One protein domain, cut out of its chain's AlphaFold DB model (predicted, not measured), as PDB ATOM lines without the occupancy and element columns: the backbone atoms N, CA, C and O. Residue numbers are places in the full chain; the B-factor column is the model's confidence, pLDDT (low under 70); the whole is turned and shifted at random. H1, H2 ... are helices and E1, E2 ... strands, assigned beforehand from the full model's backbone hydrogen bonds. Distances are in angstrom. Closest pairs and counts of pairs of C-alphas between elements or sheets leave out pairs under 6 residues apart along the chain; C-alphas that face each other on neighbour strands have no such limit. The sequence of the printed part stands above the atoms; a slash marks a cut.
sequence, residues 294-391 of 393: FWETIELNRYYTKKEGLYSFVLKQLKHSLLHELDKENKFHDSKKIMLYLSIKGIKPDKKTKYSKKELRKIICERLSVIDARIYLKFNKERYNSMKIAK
ATOM      1  N   PHE A 294     133.766 140.360 163.933       87.81
ATOM      2  CA  PHE A 294     135.011 139.713 163.548       87.81
ATOM      3  C   PHE A 294     135.224 138.467 164.400       87.81
ATOM      4  O   PHE A 294     135.124 138.524 165.629       87.81
ATOM      5  N   TRP A 295     135.478 137.336 163.744       89.50
ATOM      6  CA  TRP A 295     135.749 136.068 164.409       89.50
ATOM      7  C   TRP A 295     137.213 135.698 164.225       89.50
ATOM      8  O   TRP A 295     137.658 135.514 163.099       89.50
ATOM      9  N   GLU A 296     137.926 135.511 165.331       91.75
ATOM     10  CA  GLU A 296     139.341 135.147 165.315       91.75
ATOM     11  C   GLU A 296     139.588 133.908 166.172       91.75
ATOM     12  O   GLU A 296     138.976 133.719 167.232       91.75
ATOM     13  N   THR A 297     140.495 133.044 165.718       94.12
ATOM     14  CA  THR A 297     140.890 131.853 166.471       94.12
ATOM     15  C   THR A 297     142.392 131.845 166.697       94.12
ATOM     16  O   THR A 297     143.166 131.533 165.803       94.12
ATOM     17  N   ILE A 298     142.798 132.080 167.944       94.12
ATOM     18  CA  ILE A 298     144.206 132.070 168.337       94.12
ATOM     19  C   ILE A 298     144.567 130.704 168.908       94.12
ATOM     20  O   ILE A 298     143.956 130.224 169.869       94.12
ATOM     21  N   GLU A 299     145.604 130.098 168.342       93.19
ATOM     22  CA  GLU A 299     146.184 128.863 168.850       93.19
ATOM     23  C   GLU A 299     147.384 129.151 169.762       93.19
ATOM     24  O   GLU A 299     148.330 129.846 169.393       93.19
ATOM     25  N   LEU A 300     147.331 128.631 170.989       91.56
ATOM     26  CA  LEU A 300     148.429 128.700 171.944       91.56
ATOM     27  C   LEU A 300     149.356 127.499 171.745       91.56
ATOM     28  O   LEU A 300     149.043 126.383 172.162       91.56
ATOM     29  N   ASN A 301     150.523 127.767 171.161       88.75
ATOM     30  CA  ASN A 301     151.552 126.762 170.870       88.75
ATOM     31  C   ASN A 301     152.627 126.642 171.963       88.75
ATOM     32  O   ASN A 301     153.563 125.864 171.822       88.75
ATOM     33  N   ARG A 302     152.516 127.407 173.056       85.38
ATOM     34  CA  ARG A 302     153.466 127.378 174.179       85.38
ATOM     35  C   ARG A 302     152.781 127.624 175.518       85.38
ATOM     36  O   ARG A 302     151.684 128.180 175.570       85.38
ATOM     37  N   TYR A 303     153.466 127.261 176.601       83.94
ATOM     38  CA  TYR A 303     153.038 127.600 177.954       83.94
ATOM     39  C   TYR A 303     153.273 129.075 178.262       83.94
ATOM     40  O   TYR A 303     154.317 129.644 177.949       83.94
ATOM     41  N   TYR A 304     152.308 129.660 178.958       85.50
ATOM     42  CA  TYR A 304     152.436 130.964 179.588       85.50
ATOM     43  C   TYR A 304     152.381 130.754 181.098       85.50
ATOM     44  O   TYR A 304     151.564 129.965 181.573       85.50
ATOM     45  N   THR A 305     153.275 131.424 181.828       83.88
ATOM     46  CA  THR A 305     153.356 131.405 183.301       83.88
ATOM     47  C   THR A 305     152.962 132.743 183.927       83.88
ATOM     48  O   THR A 305     152.662 132.791 185.115       83.88
ATOM     49  N   LYS A 306     152.933 133.819 183.126       89.19
ATOM     50  CA  LYS A 306     152.535 135.183 183.504       89.19
ATOM     51  C   LYS A 306     151.428 135.685 182.574       89.19
ATOM     52  O   LYS A 306     151.498 135.455 181.361       89.19
ATOM     53  N   LYS A 307     150.415 136.370 183.118       91.62
ATOM     54  CA  LYS A 307     149.263 136.861 182.339       91.62
ATOM     55  C   LYS A 307     149.649 137.930 181.323       91.62
ATOM     56  O   LYS A 307     149.107 137.934 180.225       91.62
ATOM     57  N   GLU A 308     150.633 138.766 181.637       91.81
ATOM     58  CA  GLU A 308     151.109 139.852 180.778       91.81
ATOM     59  C   GLU A 308     151.644 139.298 179.452       91.81
ATOM     60  O   GLU A 308     151.318 139.809 178.382       91.81
ATOM     61  N   GLY A 309     152.403 138.196 179.504       91.19
ATOM     62  CA  GLY A 309     152.918 137.533 178.305       91.19
ATOM     63  C   GLY A 309     151.808 136.932 177.438       91.19
ATOM     64  O   GLY A 309     151.864 137.028 176.210       91.19
ATOM     65  N   LEU A 310     150.780 136.349 178.067       91.44
ATOM     66  CA  LEU A 310     149.617 135.803 177.364       91.44
ATOM     67  C   LEU A 310     148.804 136.918 176.696       91.44
ATOM     68  O   LEU A 310     148.481 136.819 175.514       91.44
ATOM     69  N   TYR A 311     148.495 137.984 177.437       94.06
ATOM     70  CA  TYR A 311     147.698 139.103 176.939       94.06
ATOM     71  C   TYR A 311     148.416 139.825 175.800       94.06
ATOM     72  O   TYR A 311     147.817 140.036 174.749       94.06
ATOM     73  N   SER A 312     149.710 140.121 175.953       92.94
ATOM     74  CA  SER A 312     150.516 140.751 174.900       92.94
ATOM     75  C   SER A 312     150.579 139.903 173.630       92.94
ATOM     76  O   SER A 312     150.471 140.438 172.529       92.94
ATOM     77  N   PHE A 313     150.700 138.577 173.762       93.75
ATOM     78  CA  PHE A 313     150.661 137.676 172.610       93.75
ATOM     79  C   PHE A 313     149.305 137.720 171.893       93.75
ATOM     80  O   PHE A 313     149.268 137.905 170.678       93.75
ATOM     81  N   VAL A 314     148.205 137.597 172.642       93.44
ATOM     82  CA  VAL A 314     146.844 137.646 172.088       93.44
ATOM     83  C   VAL A 314     146.590 138.976 171.378       93.44
ATOM     84  O   VAL A 314     146.119 138.981 170.247       93.44
ATOM     85  N   LEU A 315     146.953 140.100 171.999       92.31
ATOM     86  CA  LEU A 315     146.791 141.430 171.407       92.31
ATOM     87  C   LEU A 315     147.608 141.610 170.128       92.31
ATOM     88  O   LEU A 315     147.109 142.207 169.179       92.31
ATOM     89  N   LYS A 316     148.847 141.101 170.087       92.62
ATOM     90  CA  LYS A 316     149.691 141.183 168.888       92.62
ATOM     91  C   LYS A 316     149.053 140.436 167.715       92.62
ATOM     92  O   LYS A 316     148.993 140.986 166.619       92.62
ATOM     93  N   GLN A 317     148.551 139.226 167.963       92.06
ATOM     94  CA  GLN A 317     147.853 138.429 166.951       92.06
ATOM     95  C   GLN A 317     146.571 139.124 166.480       92.06
ATOM     96  O   GLN A 317     146.380 139.317 165.282       92.06
ATOM     97  N   LEU A 318     145.750 139.598 167.424       91.75
ATOM     98  CA  LEU A 318     144.529 140.336 167.110       91.75
ATOM     99  C   LEU A 318     144.816 141.583 166.277       91.75
ATOM    100  O   LEU A 318     144.177 141.769 165.250       91.75
ATOM    101  N   LYS A 319     145.788 142.415 166.670       87.88
ATOM    102  CA  LYS A 319     146.128 143.645 165.943       87.88
ATOM    103  C   LYS A 319     146.524 143.350 164.497       87.88
ATOM    104  O   LYS A 319     146.064 144.046 163.605       87.88
ATOM    105  N   HIS A 320     147.324 142.309 164.272       85.31
ATOM    106  CA  HIS A 320     147.705 141.890 162.925       85.31
ATOM    107  C   HIS A 320     146.487 141.449 162.096       85.31
ATOM    108  O   HIS A 320     146.282 141.946 160.994       85.31
ATOM    109  N   SER A 321     145.645 140.571 162.652       85.38
ATOM    110  CA  SER A 321     144.438 140.080 161.968       85.38
ATOM    111  C   SER A 321     143.410 141.188 161.681       85.38
ATOM    112  O   SER A 321     142.880 141.269 160.578       85.38
ATOM    113  N   LEU A 322     143.183 142.089 162.642       81.94
ATOM    114  CA  LEU A 322     142.210 143.178 162.550       81.94
ATOM    115  C   LEU A 322     142.640 144.264 161.570       81.94
ATOM    116  O   LEU A 322     141.798 144.749 160.827       81.94
ATOM    117  N   LEU A 323     143.919 144.654 161.570       74.19
ATOM    118  CA  LEU A 323     144.428 145.638 160.610       74.19
ATOM    119  C   LEU A 323     144.264 145.132 159.181       74.19
ATOM    120  O   LEU A 323     143.739 145.845 158.340       74.19
ATOM    121  N   HIS A 324     144.614 143.871 158.936       70.94
ATOM    122  CA  HIS A 324     144.459 143.263 157.623       70.94
ATOM    123  C   HIS A 324     142.996 143.222 157.145       70.94
ATOM    124  O   HIS A 324     142.728 143.465 155.970       70.94
ATOM    125  N   GLU A 325     142.039 142.951 158.039       69.62
ATOM    126  CA  GLU A 325     140.613 143.016 157.689       69.62
ATOM    127  C   GLU A 325     140.116 144.448 157.460       69.62
ATOM    128  O   GLU A 325     139.393 144.695 156.498       69.62
ATOM    129  N   LEU A 326     140.528 145.407 158.295       67.62
ATOM    130  CA  LEU A 326     140.157 146.814 158.123       67.62
ATOM    131  C   LEU A 326     140.745 147.403 156.827       67.62
ATOM    132  O   LEU A 326     140.048 148.141 156.132       67.62
ATOM    133  N   ASP A 327     141.974 147.027 156.459       61.00
ATOM    134  CA  ASP A 327     142.653 147.512 155.254       61.00
ATOM    135  C   ASP A 327     142.079 146.923 153.959       61.00
ATOM    136  O   ASP A 327     141.948 147.636 152.961       61.00
ATOM    137  N   LYS A 328     141.666 145.647 153.963       59.44
ATOM    138  CA  LYS A 328     140.934 145.040 152.834       59.44
ATOM    139  C   LYS A 328     139.612 145.745 152.546       59.44
ATOM    140  O   LYS A 328     139.140 145.740 151.411       59.44
ATOM    141  N   GLU A 329     139.017 146.342 153.571       53.91
ATOM    142  CA  GLU A 329     137.723 146.998 153.496       53.91
ATOM    143  C   GLU A 329     137.812 148.532 153.402       53.91
ATOM    144  O   GLU A 329     136.790 149.168 153.639       53.91
ATOM    145  N   ASN A 330     138.961 149.138 153.044       42.72
ATOM    146  CA  ASN A 330     139.225 150.599 152.979       42.72
ATOM    147  C   ASN A 330     138.311 151.427 152.018       42.72
ATOM    148  O   ASN A 330     138.758 152.159 151.137       42.72
ATOM    149  N   LYS A 331     136.989 151.348 152.200       44.25
ATOM    150  CA  LYS A 331     135.914 152.093 151.527       44.25
ATOM    151  C   LYS A 331     134.777 152.515 152.479       44.25
ATOM    152  O   LYS A 331     133.700 152.861 151.998       44.25
ATOM    153  N   PHE A 332     134.950 152.497 153.806       47.28
ATOM    154  CA  PHE A 332     133.826 152.750 154.724       47.28
ATOM    155  C   PHE A 332     133.947 154.036 155.551       47.28
ATOM    156  O   PHE A 332     134.836 154.202 156.376       47.28
ATOM    157  N   HIS A 333     132.951 154.904 155.354       41.25
ATOM    158  CA  HIS A 333     132.686 156.152 156.074       41.25
ATOM    159  C   HIS A 333     131.894 155.967 157.391       41.25
ATOM    160  O   HIS A 333     131.445 156.959 157.961       41.25
ATOM    161  N   ASP A 334     131.683 154.738 157.882       49.09
ATOM    162  CA  ASP A 334     130.825 154.483 159.054       49.09
ATOM    163  C   ASP A 334     131.657 154.058 160.279       49.09
ATOM    164  O   ASP A 334     132.203 152.959 160.351       49.09
ATOM    165  N   SER A 335     131.785 154.971 161.242       57.91
ATOM    166  CA  SER A 335     132.764 154.992 162.342       57.91
ATOM    167  C   SER A 335     132.451 154.070 163.536       57.91
ATOM    168  O   SER A 335     132.963 154.275 164.641       57.91
ATOM    169  N   LYS A 336     131.601 153.047 163.368       73.06
ATOM    170  CA  LYS A 336     131.169 152.180 164.479       73.06
ATOM    171  C   LYS A 336     132.185 151.075 164.793       73.06
ATOM    172  O   LYS A 336     132.551 150.285 163.928       73.06
ATOM    173  N   LYS A 337     132.562 150.951 166.075       85.25
ATOM    174  CA  LYS A 337     133.414 149.860 166.595       85.25
ATOM    175  C   LYS A 337     132.820 148.477 166.285       85.25
ATOM    176  O   LYS A 337     131.613 148.274 166.420       85.25
ATOM    177  N   ILE A 338     133.651 147.497 165.948       88.00
ATOM    178  CA  ILE A 338     133.195 146.139 165.590       88.00
ATOM    179  C   ILE A 338     133.012 145.234 166.817       88.00
ATOM    180  O   ILE A 338     133.607 145.476 167.864       88.00
ATOM    181  N   MET A 339     132.241 144.153 166.691       89.56
ATOM    182  CA  MET A 339     132.104 143.112 167.722       89.56
ATOM    183  C   MET A 339     133.149 142.002 167.533       89.56
ATOM    184  O   MET A 339     133.190 141.386 166.473       89.56
ATOM    185  N   LEU A 340     133.955 141.684 168.551       91.31
ATOM    186  CA  LEU A 340     134.952 140.608 168.479       91.31
ATOM    187  C   LEU A 340     134.429 139.300 169.090       91.31
ATOM    188  O   LEU A 340     133.960 139.261 170.230       91.31
ATOM    189  N   TYR A 341     134.609 138.197 168.372       91.44
ATOM    190  CA  TYR A 341     134.431 136.836 168.863       91.44
ATOM    191  C   TYR A 341     135.771 136.105 168.781       91.44
ATOM    192  O   TYR A 341     136.260 135.782 167.706       91.44
ATOM    193  N   LEU A 342     136.380 135.862 169.938       93.12
ATOM    194  CA  LEU A 342     137.710 135.284 170.056       93.12
ATOM    195  C   LEU A 342     137.630 133.864 170.615       93.12
ATOM    196  O   LEU A 342     137.213 133.652 171.756       93.12
ATOM    197  N   SER A 343     138.097 132.888 169.843       93.81
ATOM    198  CA  SER A 343     138.324 131.523 170.313       93.81
ATOM    199  C   SER A 343     139.809 131.306 170.593       93.81
ATOM    200  O   SER A 343     140.622 131.317 169.679       93.81
ATOM    201  N   ILE A 344     140.177 131.057 171.849       93.62
ATOM    202  CA  ILE A 344     141.546 130.689 172.228       93.62
ATOM    203  C   ILE A 344     141.592 129.180 172.444       93.62
ATOM    204  O   ILE A 344     140.890 128.649 173.312       93.62
ATOM    205  N   LYS A 345     142.414 128.495 171.650       94.00
ATOM    206  CA  LYS A 345     142.569 127.035 171.672       94.00
ATOM    207  C   LYS A 345     144.028 126.613 171.855       94.00
ATOM    208  O   LYS A 345     144.921 127.453 171.849       94.00
ATOM    209  N   GLY A 346     144.272 125.314 172.023       89.69
ATOM    210  CA  GLY A 346     145.623 124.750 172.124       89.69
ATOM    211  C   GLY A 346     146.057 124.467 173.562       89.69
ATOM    212  O   GLY A 346     145.267 123.956 174.364       89.69
ATOM    213  N   ILE A 347     147.323 124.755 173.877       86.25
ATOM    214  CA  ILE A 347     147.927 124.451 175.180       86.25
ATOM    215  C   ILE A 347     147.285 125.316 176.267       86.25
ATOM    216  O   ILE A 347     147.248 126.544 176.176       86.25
ATOM    217  N   LYS A 348     146.789 124.667 177.325       86.44
ATOM    218  CA  LYS A 348     146.208 125.358 178.478       86.44
ATOM    219  C   LYS A 348     147.294 126.161 179.214       86.44
ATOM    220  O   LYS A 348     148.292 125.557 179.614       86.44
ATOM    221  N   PRO A 349     147.102 127.474 179.457       83.50
ATOM    222  CA  PRO A 349     148.028 128.254 180.275       83.50
ATOM    223  C   PRO A 349     148.163 127.677 181.688       83.50
ATOM    224  O   PRO A 349     147.211 127.092 182.218       83.50
ATOM    225  N   ASP A 350     149.331 127.862 182.309       78.94
ATOM    226  CA  ASP A 350     149.607 127.336 183.647       78.94
ATOM    227  C   ASP A 350     148.639 127.936 184.684       78.94
ATOM    228  O   ASP A 350     148.221 129.092 184.551       78.94
ATOM    229  N   LYS A 351     148.299 127.188 185.744       77.06
ATOM    230  CA  LYS A 351     147.453 127.698 186.841       77.06
ATOM    231  C   LYS A 351     148.041 128.971 187.476       77.06
ATOM    232  O   LYS A 351     147.284 129.866 187.843       77.06
ATOM    233  N   LYS A 352     149.373 129.089 187.542       78.81
ATOM    234  CA  LYS A 352     150.109 130.254 188.065       78.81
ATOM    235  C   LYS A 352     149.936 131.518 187.224       78.81
ATOM    236  O   LYS A 352     150.128 132.607 187.751       78.81
ATOM    237  N   THR A 353     149.508 131.391 185.966       80.94
ATOM    238  CA  THR A 353     149.272 132.536 185.072       80.94
ATOM    239  C   THR A 353     148.243 133.504 185.649       80.94
ATOM    240  O   THR A 353     148.318 134.692 185.361       80.94
ATOM    241  N   LYS A 354     147.278 133.013 186.452       84.00
ATOM    242  CA  LYS A 354     146.207 133.821 187.070       84.00
ATOM    243  C   LYS A 354     145.488 134.745 186.066       84.00
ATOM    244  O   LYS A 354     145.109 135.864 186.400       84.00
ATOM    245  N   TYR A 355     145.317 134.291 184.821       85.62
ATOM    246  CA  TYR A 355     144.641 135.073 183.787       85.62
ATOM    247  C   TYR A 355     143.122 135.071 183.995       85.62
ATOM    248  O   TYR A 355     142.540 134.101 184.483       85.62
ATOM    249  N   SER A 356     142.467 136.144 183.562       89.81
ATOM    250  CA  SER A 356     141.023 136.325 183.662       89.81
ATOM    251  C   SER A 356     140.442 136.714 182.311       89.81
ATOM    252  O   SER A 356     140.924 137.631 181.645       89.81
ATOM    253  N   LYS A 357     139.342 136.059 181.917       90.50
ATOM    254  CA  LYS A 357     138.588 136.451 180.716       90.50
ATOM    255  C   LYS A 357     138.110 137.900 180.798       90.50
ATOM    256  O   LYS A 357     138.080 138.579 179.782       90.50
ATOM    257  N   LYS A 358     137.725 138.359 181.995       90.44
ATOM    258  CA  LYS A 358     137.219 139.718 182.218       90.44
ATOM    259  C   LYS A 358     138.324 140.751 182.003       90.44
ATOM    260  O   LYS A 358     138.087 141.741 181.321       90.44
ATOM    261  N   GLU A 359     139.518 140.490 182.534       92.06
ATOM    262  CA  GLU A 359     140.690 141.350 182.323       92.06
ATOM    263  C   GLU A 359     141.093 141.390 180.847       92.06
ATOM    264  O   GLU A 359     141.234 142.469 180.284       92.06
ATOM    265  N   LEU A 360     141.211 140.226 180.197       92.75
ATOM    266  CA  LEU A 360     141.582 140.159 178.783       92.75
ATOM    267  C   LEU A 360     140.554 140.871 177.891       92.75
ATOM    268  O   LEU A 360     140.942 141.638 177.018       92.75
ATOM    269  N   ARG A 361     139.250 140.673 178.138       92.81
ATOM    270  CA  ARG A 361     138.163 141.399 177.459       92.81
ATOM    271  C   ARG A 361     138.333 142.912 177.609       92.81
ATOM    272  O   ARG A 361     138.304 143.608 176.603       92.81
ATOM    273  N   LYS A 362     138.545 143.400 178.838       91.19
ATOM    274  CA  LYS A 362     138.740 144.829 179.125       91.19
ATOM    275  C   LYS A 362     139.925 145.396 178.337       91.19
ATOM    276  O   LYS A 362     139.754 146.367 177.612       91.19
ATOM    277  N   ILE A 363     141.079 144.731 178.398       91.44
ATOM    278  CA  ILE A 363     142.294 145.172 177.702       91.44
ATOM    279  C   ILE A 363     142.104 145.172 176.177       91.44
ATOM    280  O   ILE A 363     142.587 146.081 175.506       91.44
ATOM    281  N   ILE A 364     141.411 144.174 175.615       91.50
ATOM    282  CA  ILE A 364     141.094 144.147 174.180       91.50
ATOM    283  C   ILE A 364     140.221 145.353 173.812       91.50
ATOM    284  O   ILE A 364     140.580 146.068 172.883       91.50
ATOM    285  N   CYS A 365     139.133 145.621 174.538       88.50
ATOM    286  CA  CYS A 365     138.253 146.760 174.248       88.50
ATOM    287  C   CYS A 365     138.929 148.129 174.444       88.50
ATOM    288  O   CYS A 365     138.555 149.092 173.783       88.50
ATOM    289  N   GLU A 366     139.905 148.235 175.352       87.88
ATOM    290  CA  GLU A 366     140.674 149.468 175.579       87.88
ATOM    291  C   GLU A 366     141.726 149.717 174.493       87.88
ATOM    292  O   GLU A 366     141.981 150.862 174.131       87.88
ATOM    293  N   ARG A 367     142.371 148.655 173.992       86.69
ATOM    294  CA  ARG A 367     143.521 148.767 173.079       86.69
ATOM    295  C   ARG A 367     143.183 148.556 171.609       86.69
ATOM    296  O   ARG A 367     144.010 148.866 170.756       86.69
ATOM    297  N   LEU A 368     142.023 147.982 171.313       84.06
ATOM    298  CA  LEU A 368     141.553 147.704 169.961       84.06
ATOM    299  C   LEU A 368     140.201 148.391 169.760       84.06
ATOM    300  O   LEU A 368     139.404 148.477 170.691       84.06
ATOM    301  N   SER A 369     139.920 148.845 168.537       82.62
ATOM    302  CA  SER A 369     138.672 149.533 168.163       82.62
ATOM    303  C   SER A 369     137.469 148.579 168.072       82.62
ATOM    304  O   SER A 369     136.768 148.519 167.061       82.62
ATOM    305  N   VAL A 370     137.229 147.812 169.136       87.12
ATOM    306  CA  VAL A 370     136.134 146.848 169.263       87.12
ATOM    307  C   VAL A 370     135.167 147.299 170.356       87.12
ATOM    308  O   VAL A 370     135.574 147.828 171.387       87.12
ATOM    309  N   ILE A 371     133.867 147.119 170.125       88.31
ATOM    310  CA  ILE A 371     132.816 147.480 171.089       88.31
ATOM    311  C   ILE A 371     132.822 146.525 172.283       88.31
ATOM    312  O   ILE A 371     132.597 146.918 173.425       88.31
ATOM    313  N   ASP A 372     133.060 145.247 172.001       89.12
ATOM    314  CA  ASP A 372     133.071 144.180 172.978       89.12
ATOM    315  C   ASP A 372     133.791 142.939 172.418       89.12
ATOM    316  O   ASP A 372     133.900 142.771 171.203       89.12
ATOM    317  N   ALA A 373     134.258 142.061 173.309       89.94
ATOM    318  CA  ALA A 373     134.959 140.826 172.984       89.94
ATOM    319  C   ALA A 373     134.393 139.612 173.736       89.94
ATOM    320  O   ALA A 373     134.432 139.527 174.969       89.94
ATOM    321  N   ARG A 374     133.911 138.612 172.989       90.06
ATOM    322  CA  ARG A 374     133.461 137.320 173.530       90.06
ATOM    323  C   ARG A 374     134.582 136.303 173.442       90.06
ATOM    324  O   ARG A 374     135.003 135.943 172.353       90.06
ATOM    325  N   ILE A 375     135.039 135.826 174.599       91.88
ATOM    326  CA  ILE A 375     136.204 134.943 174.695       91.88
ATOM    327  C   ILE A 375     135.777 133.508 175.029       91.88
ATOM    328  O   ILE A 375     135.379 133.182 176.160       91.88
ATOM    329  N   TYR A 376     135.927 132.627 174.047       90.69
ATOM    330  CA  TYR A 376     135.738 131.186 174.167       90.69
ATOM    331  C   TYR A 376     137.097 130.529 174.413       90.69
ATOM    332  O   TYR A 376     138.043 130.764 173.672       90.69
ATOM    333  N   LEU A 377     137.211 129.718 175.466       91.06
ATOM    334  CA  LEU A 377     138.447 128.996 175.782       91.06
ATOM    335  C   LEU A 377     138.222 127.513 175.514       91.06
ATOM    336  O   LEU A 377     137.334 126.917 176.124       91.06
ATOM    337  N   LYS A 378     139.013 126.939 174.608       89.00
ATOM    338  CA  LYS A 378     138.914 125.548 174.151       89.00
ATOM    339  C   LYS A 378     140.290 124.887 174.226       89.00
ATOM    340  O   LYS A 378     140.975 124.740 173.220       89.00
ATOM    341  N   PHE A 379     140.730 124.550 175.433       86.94
ATOM    342  CA  PHE A 379     142.042 123.931 175.634       86.94
ATOM    343  C   PHE A 379     141.965 122.408 175.588       86.94
ATOM    344  O   PHE A 379     141.041 121.819 176.152       86.94
ATOM    345  N   ASN A 380     142.975 121.780 174.989       73.81
ATOM    346  CA  ASN A 380     143.086 120.324 174.958       73.81
ATOM    347  C   ASN A 380     143.537 119.815 176.336       73.81
ATOM    348  O   ASN A 380     144.480 120.355 176.917       73.81
ATOM    349  N   LYS A 381     142.882 118.770 176.862       57.72
ATOM    350  CA  LYS A 381     143.309 118.109 178.111       57.72
ATOM    351  C   LYS A 381     144.589 117.279 177.919       57.72
ATOM    352  O   LYS A 381     145.401 117.218 178.834       57.72
ATOM    353  N   GLU A 382     144.796 116.699 176.736       51.22
ATOM    354  CA  GLU A 382     145.806 115.650 176.508       51.22
ATOM    355  C   GLU A 382     147.246 116.160 176.332       51.22
ATOM    356  O   GLU A 382     148.179 115.539 176.838       51.22
ATOM    357  N   ARG A 383     147.461 117.343 175.732       48.22
ATOM    358  CA  ARG A 383     148.816 117.925 175.577       48.22
ATOM    359  C   ARG A 383     149.486 118.324 176.900       48.22
ATOM    360  O   ARG A 383     150.676 118.614 176.917       48.22
ATOM    361  N   TYR A 384     148.740 118.360 178.007       45.38
ATOM    362  CA  TYR A 384     149.288 118.703 179.322       45.38
ATOM    363  C   TYR A 384     150.172 117.586 179.904       45.38
ATOM    364  O   TYR A 384     151.113 117.885 180.637       45.38
ATOM    365  N   ASN A 385     149.906 116.320 179.559       42.72
ATOM    366  CA  ASN A 385     150.665 115.181 180.082       42.72
ATOM    367  C   ASN A 385     151.942 114.910 179.274       42.72
ATOM    368  O   ASN A 385     152.987 114.663 179.870       42.72
ATOM    369  N   SER A 386     151.908 115.047 177.947       45.81
ATOM    370  CA  SER A 386     153.075 114.771 177.095       45.81
ATOM    371  C   SER A 386     154.228 115.766 177.283       45.81
ATOM    372  O   SER A 386     155.387 115.364 177.264       45.81
ATOM    373  N   MET A 387     153.949 117.045 177.562       46.84
ATOM    374  CA  MET A 387     155.010 118.032 177.835       46.84
ATOM    375  C   MET A 387     155.524 118.024 179.284       46.84
ATOM    376  O   MET A 387     156.592 118.575 179.540       46.84
ATOM    377  N   LYS A 388     154.804 117.415 180.238       42.41
ATOM    378  CA  LYS A 388     155.363 117.153 181.577       42.41
ATOM    379  C   LYS A 388     156.411 116.046 181.526       42.41
ATOM    380  O   LYS A 388     157.423 116.166 182.201       42.41
ATOM    381  N   ILE A 389     156.183 115.021 180.706       40.97
ATOM    382  CA  ILE A 389     157.120 113.904 180.532       40.97
ATOM    383  C   ILE A 389     158.417 114.396 179.869       40.97
ATOM    384  O   ILE A 389     159.496 114.091 180.354       40.97
ATOM    385  N   ALA A 390     158.328 115.281 178.872       39.88
ATOM    386  CA  ALA A 390     159.496 115.874 178.204       39.88
ATOM    387  C   ALA A 390     160.278 116.921 179.033       39.88
ATOM    388  O   ALA A 390     161.200 117.538 178.518       39.88
ATOM    389  N   LYS A 391     159.880 117.191 180.285       37.88
ATOM    390  CA  LYS A 391     160.626 118.061 181.217       37.88
ATOM    391  C   LYS A 391     161.344 117.279 182.322       37.88
ATOM    392  O   LYS A 391     161.976 117.900 183.171       37.88
TER     393      LYS A 391
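This is residues 294 to 391 of the 393 residues of an uncharacterized protein of Candidatus Lokiarchaeota archaeon (UniProt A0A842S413). Two layers make a rod: a twisted parallel sheet, E1, E2, E3 in order, with H1 and H2 over one face and the other bare. Short H3 lies at one end, and residues 326 to 334 stick out. The 98 printed residues, mixed in class, run E1 H1 E2 H2 E3 H3. The whole is only just loose, close to compact, with a radius of gyration of the C-alphas of 15.2 A, spanning 54 by 23 by 18 A.

E1, residues 294 to 300, begins at C-alpha (135.011, 139.713, 163.548). H1 is residues 307 to 328, 31.7 A; E2 338 to 346, 25.6 A; H2 357 to 367; E3 370 to 379, 24.5 A. H3, residues 383 to 389, ends at C-alpha (157.120, 113.904, 180.532).

Within hydrogen-bond range are N 296 and O 341 of E1 and E2, 2.9 A, and N 342 and O 374 of E2 and E3, 2.8 A. Both strand-helix-strand units, E1 H1 E2 and E2 H2 E3, parallel neighbours with a helix between, have right-handed crossovers. H1 is over E1 and E2, height 7.5 A; H2 over E3, 7.3 A. H3 has 1 of 3 O i to N i+4 and 1 of 4 O i to N i+3 pairs within range; H1 and H2 have every O i to N i+4 pair.

The printed part has no cut and no long link. Residues 325 to 335 and 381 to 391 have pLDDT under 70.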